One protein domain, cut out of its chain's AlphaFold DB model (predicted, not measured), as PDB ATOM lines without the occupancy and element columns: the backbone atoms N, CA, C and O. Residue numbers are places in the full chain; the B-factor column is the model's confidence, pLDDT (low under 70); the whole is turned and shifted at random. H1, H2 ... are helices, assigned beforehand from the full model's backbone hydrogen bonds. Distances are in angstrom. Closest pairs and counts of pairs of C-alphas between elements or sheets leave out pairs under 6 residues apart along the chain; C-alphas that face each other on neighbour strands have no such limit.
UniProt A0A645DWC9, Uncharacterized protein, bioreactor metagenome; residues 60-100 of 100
ATOM      1  N   LYS A  60     137.387 100.055 134.081       90.81
ATOM      2  CA  LYS A  60     136.026  99.980 134.622       90.81
ATOM      3  C   LYS A  60     136.039  99.783 136.145       90.81
ATOM      4  O   LYS A  60     135.258 100.416 136.843       90.81
ATOM      5  N   MET A  61     136.971  98.972 136.647       89.69
ATOM      6  CA  MET A  61     137.126  98.707 138.077       89.69
ATOM      7  C   MET A  61     137.435  99.989 138.872       89.69
ATOM      8  O   MET A  61     136.844 100.213 139.926       89.69
ATOM      9  N   GLU A  62     138.289 100.874 138.347       91.25
ATOM     10  CA  GLU A  62     138.572 102.174 138.972       91.25
ATOM     11  C   GLU A  62     137.346 103.102 138.975       91.25
ATOM     12  O   GLU A  62     137.081 103.788 139.967       91.25
ATOM     13  N   GLN A  63     136.569 103.112 137.887       91.88
ATOM     14  CA  GLN A  63     135.342 103.912 137.787       91.88
ATOM     15  C   GLN A  63     134.276 103.432 138.781       91.88
ATOM     16  O   GLN A  63     133.700 104.243 139.512       91.88
ATOM     17  N   ASP A  64     134.062 102.115 138.857       92.56
ATOM     18  CA  ASP A  64     133.124 101.491 139.792       92.56
ATOM     19  C   ASP A  64     133.550 101.771 141.246       92.56
ATOM     20  O   ASP A  64     132.740 102.223 142.060       92.56
ATOM     21  N   MET A  65     134.843 101.626 141.561       90.69
ATOM     22  CA  MET A  65     135.391 101.951 142.883       90.69
ATOM     23  C   MET A  65     135.210 103.436 143.232       90.69
ATOM     24  O   MET A  65     134.814 103.769 144.349       90.69
ATOM     25  N   SER A  66     135.427 104.340 142.274       90.94
ATOM     26  CA  SER A  66     135.208 105.782 142.464       90.94
ATOM     27  C   SER A  66     133.744 106.107 142.775       90.94
ATOM     28  O   SER A  66     133.460 106.970 143.608       90.94
ATOM     29  N   CYS A  67     132.795 105.397 142.159       93.25
ATOM     30  CA  CYS A  67     131.373 105.512 142.486       93.25
ATOM     31  C   CYS A  67     131.095 105.061 143.928       93.25
ATOM     32  O   CYS A  67     130.460 105.783 144.699       93.25
ATOM     33  N   TYR A  68     131.642 103.911 144.329       92.62
ATOM     34  CA  TYR A  68     131.470 103.369 145.678       92.62
ATOM     35  C   TYR A  68     132.088 104.246 146.769       92.62
ATOM     36  O   TYR A  68     131.501 104.396 147.843       92.62
ATOM     37  N   LEU A  69     133.212 104.908 146.486       92.38
ATOM     38  CA  LEU A  69     133.835 105.855 147.414       92.38
ATOM     39  C   LEU A  69     132.964 107.091 147.701       92.38
ATOM     40  O   LEU A  69     133.146 107.750 148.725       92.38
ATOM     41  N   ASN A  70     131.993 107.397 146.836       92.75
ATOM     42  CA  ASN A  70     131.039 108.485 147.047       92.75
ATOM     43  C   ASN A  70     129.824 108.080 147.901       92.75
ATOM     44  O   ASN A  70     129.023 108.943 148.271       92.75
ATOM     45  N   TYR A  71     129.669 106.800 148.254       92.62
ATOM     46  CA  TYR A  71     128.584 106.375 149.131       92.62
ATOM     47  C   TYR A  71     128.733 106.940 150.538       92.62
ATOM     48  O   TYR A  71     129.811 106.937 151.134       92.62
ATOM     49  N   ARG A  72     127.608 107.429 151.069       91.00
ATOM     50  CA  ARG A  72     127.531 108.003 152.410       91.00
ATOM     51  C   ARG A  72     127.470 106.902 153.451       91.00
ATOM     52  O   ARG A  72     126.641 105.998 153.367       91.00
ATOM     53  N   VAL A  73     128.299 107.047 154.473       90.25
ATOM     54  CA  VAL A  73     128.322 106.140 155.616       90.25
ATOM     55  C   VAL A  73     127.162 106.477 156.555       90.25
ATOM     56  O   VAL A  73     126.995 107.628 156.959       90.25
ATOM     57  N   ASN A  74     126.326 105.486 156.872       90.06
ATOM     58  CA  ASN A  74     125.125 105.658 157.703       90.06
ATOM     59  C   ASN A  74     125.311 105.236 159.172       90.06
ATOM     60  O   ASN A  74     124.417 105.470 159.980       90.06
ATOM     61  N   TRP A  75     126.451 104.635 159.512       87.50
ATOM     62  CA  TRP A  75     126.802 104.237 160.871       87.50
ATOM     63  C   TRP A  75     127.765 105.245 161.510       87.50
ATOM     64  O   TRP A  75     128.358 106.075 160.819       87.50
ATOM     65  N   SER A  76     127.880 105.189 162.837       85.00
ATOM     66  CA  SER A  76     128.678 106.117 163.642       85.00
ATOM     67  C   SER A  76     129.686 105.360 164.504       85.00
ATOM     68  O   SER A  76     129.349 104.323 165.077       85.00
ATOM     69  N   ALA A  77     130.906 105.886 164.581       85.31
ATOM     70  CA  ALA A  77     131.956 105.505 165.522       85.31
ATOM     71  C   ALA A  77     132.898 106.699 165.731       85.31
ATOM     72  O   ALA A  77     132.932 107.600 164.895       85.31
ATOM     73  N   ASP A  78     133.700 106.681 166.797       84.81
ATOM     74  CA  ASP A  78     134.547 107.819 167.200       84.81
ATOM     75  C   ASP A  78     135.516 108.310 166.109       84.81
ATOM     76  O   ASP A  78     135.844 109.489 166.054       84.81
ATOM     77  N   HIS A  79     135.955 107.417 165.219       83.75
ATOM     78  CA  HIS A  79     136.883 107.706 164.119       83.75
ATOM     79  C   HIS A  79     136.184 107.841 162.754       83.75
ATOM     80  O   HIS A  79     136.846 107.873 161.718       83.75
ATOM     81  N   VAL A  80     134.847 107.868 162.720       86.50
ATOM     82  CA  VAL A  80     134.065 107.878 161.479       86.50
ATOM     83  C   VAL A  80     133.135 109.076 161.425       86.50
ATOM     84  O   VAL A  80     132.222 109.240 162.233       86.50
ATOM     85  N   GLN A  81     133.309 109.881 160.380       83.56
ATOM     86  CA  GLN A  81     132.403 110.976 160.069       83.56
ATOM     87  C   GLN A  81     131.062 110.423 159.573       83.56
ATOM     88  O   GLN A  81     130.926 109.940 158.446       83.56
ATOM     89  N   THR A  82     130.042 110.495 160.427       84.00
ATOM     90  CA  THR A  82     128.686 110.059 160.072       84.00
ATOM     91  C   THR A  82     128.150 110.908 158.913       84.00
ATOM     92  O   THR A  82     128.301 112.129 158.911       84.00
ATOM     93  N   ARG A  83     127.481 110.285 157.929       85.19
ATOM     94  CA  ARG A  83     126.864 110.923 156.741       85.19
ATOM     95  C   ARG A  83     127.849 111.509 155.708       85.19
ATOM     96  O   ARG A  83     127.398 111.962 154.647       85.19
ATOM     97  N   ALA A  84     129.155 111.457 155.959       87.69
ATOM     98  CA  ALA A  84     130.189 111.778 154.976       87.69
ATOM     99  C   ALA A  84     130.465 110.579 154.040       87.69
ATOM    100  O   ALA A  84     130.089 109.442 154.350       87.69
ATOM    101  N   SER A  85     131.053 110.826 152.869       92.06
ATOM    102  CA  SER A  85     131.400 109.789 151.881       92.06
ATOM    103  C   SER A  85     132.742 109.140 152.194       92.06
ATOM    104  O   SER A  85     133.633 109.820 152.676       92.06
ATOM    105  N   TRP A  86     132.964 107.876 151.838       90.69
ATOM    106  CA  TRP A  86     134.256 107.208 152.085       90.69
ATOM    107  C   TRP A  86     135.491 108.000 151.625       90.69
ATOM    108  O   TRP A  86     136.525 107.962 152.290       90.69
ATOM    109  N   SER A  87     135.374 108.763 150.536       89.88
ATOM    110  CA  SER A  87     136.414 109.692 150.079       89.88
ATOM    111  C   SER A  87     136.786 110.770 151.108       89.88
ATOM    112  O   SER A  87     137.970 111.042 151.293       89.88
ATOM    113  N   ALA A  88     135.815 111.356 151.811       88.62
ATOM    114  CA  ALA A  88     136.058 112.359 152.848       88.62
ATOM    115  C   ALA A  88     136.721 111.735 154.088       88.62
ATOM    116  O   ALA A  88     137.652 112.305 154.655       88.62
ATOM    117  N   GLN A  89     136.312 110.518 154.451       88.25
ATOM    118  CA  GLN A  89     136.884 109.769 155.568       88.25
ATOM    119  C   GLN A  89     138.364 109.447 155.320       88.25
ATOM    120  O   GLN A  89     139.179 109.558 156.234       88.25
ATOM    121  N   ALA A  90     138.725 109.090 154.083       86.94
ATOM    122  CA  ALA A  90     140.112 108.817 153.708       86.94
ATOM    123  C   ALA A  90     141.018 110.057 153.830       86.94
ATOM    124  O   ALA A  90     142.183 109.929 154.206       86.94
ATOM    125  N   VAL A  91     140.490 111.253 153.542       87.50
ATOM    126  CA  VAL A  91     141.233 112.514 153.702       87.50
ATOM    127  C   VAL A  91     141.477 112.813 155.182       87.50
ATOM    128  O   VAL A  91     142.619 113.065 155.555       87.50
ATOM    129  N   GLN A  92     140.454 112.686 156.032       80.19
ATOM    130  CA  GLN A  92     140.595 112.910 157.476       80.19
ATOM    131  C   GLN A  92     141.614 111.963 158.115       80.19
ATOM    132  O   GLN A  92     142.491 112.404 158.850       80.19
ATOM    133  N   GLY A  93     141.550 110.665 157.795       78.38
ATOM    134  CA  GLY A  93     142.485 109.687 158.358       78.38
ATOM    135  C   GLY A  93     143.951 110.005 158.037       78.38
ATOM    136  O   GLY A  93     144.841 109.691 158.824       78.38
ATOM    137  N   LYS A  94     144.214 110.676 156.907       76.25
ATOM    138  CA  LYS A  94     145.547 111.175 156.560       76.25
ATOM    139  C   LYS A  94     145.955 112.362 157.439       76.25
ATOM    140  O   LYS A  94     147.101 112.418 157.874       76.25
ATOM    141  N   GLU A  95     145.046 113.296 157.705       74.00
ATOM    142  CA  GLU A  95     145.297 114.458 158.571       74.00
ATOM    143  C   GLU A  95     145.571 114.042 160.026       74.00
ATOM    144  O   GLU A  95     146.534 114.519 160.632       74.00
ATOM    145  N   ASP A  96     144.803 113.080 160.544       70.44
ATOM    146  CA  ASP A  96     144.959 112.525 161.895       70.44
ATOM    147  C   ASP A  96     146.287 111.759 162.061       70.44
ATOM    148  O   ASP A  96     146.890 111.754 163.136       70.44
ATOM    149  N   ALA A  97     146.769 111.116 160.992       71.94
ATOM    150  CA  ALA A  97     148.047 110.406 160.985       71.94
ATOM    151  C   ALA A  97     149.263 111.345 160.949       71.94
ATOM    152  O   ALA A  97     150.338 110.959 161.397       71.94
ATOM    153  N   HIS A  98     149.113 112.562 160.417       60.94
ATOM    154  CA  HIS A  98     150.184 113.564 160.366       60.94
ATOM    155  C   HIS A  98     150.267 114.447 161.621       60.94
ATOM    156  O   HIS A  98     151.267 115.139 161.803       60.94
ATOM    157  N   THR A  99     149.232 114.458 162.466       61.25
ATOM    158  CA  THR A  99     149.176 115.256 163.707       61.25
ATOM    159  C   THR A  99     149.614 114.492 164.962       61.25
ATOM    160  O   THR A  99     149.719 115.102 166.027       61.25
ATOM    161  N   LYS A 100     149.905 113.191 164.847       51.06
ATOM    162  CA  LYS A 100     150.558 112.372 165.882       51.06
ATOM    163  C   LYS A 100     152.040 112.186 165.591       51.06
ATOM    164  O   LYS A 100     152.799 112.133 166.583       51.06
TER     165      LYS A 100
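This is residues 60 to 100 of the 100 residues of an uncharacterized protein of bioreactor metagenome (UniProt A0A645DWC9). Two helices meet near their ends in a wide V: the end of H1 comes to the beginning of H2, and the other ends of the two helices point away from each other. A long loop, residues 70 to 85, hangs from this corner on the outside of the V, going out from H1 and folding back to H2. The beginning of H1, residues 60 to 65, sticks out free. The printed part has 41 residues with two named helices, H1 then H2 along the chain, and no named strand; its class is all helix. It is loose, with a radius of gyration of the C-alphas of 11.7 A, and flat, spanning 37 by 22 by 9 A.

H2, the longest helix, has 13 residues, 86 to 98, and measures 19.0 A from first to last C-alpha. It runs from C-alpha 86 at (134.256, 107.208, 152.085) to C-alpha 98 at (150.184, 113.564, 160.366). H1, residues 60 to 69, measures 14.2 A and begins with C-alpha 60 at (136.026, 99.980, 134.622).

H2 and H1 only just touch, with 3 pairs of C-alphas within 8 A. H2 touches H1 with residues 86 to 87 alone. The closest C-alphas of the two helices are those of Leu 69 and Trp 86, 4.9 A apart. Their lines are about perpendicular, at 75 degrees, and their centres are 18.7 A apart. In H1 and H2 every O i to N i+4 pair is within hydrogen-bond range.

The two C-alphas farthest apart are those of Lys 60 and Lys 100, the chain's last residue, at 36.6 A. The printed part has no cut. The link from H1 to H2, with 16 residues between them, is long. The mean pLDDT of the printed part is 84.7, and residues 98 to 100 are under 70.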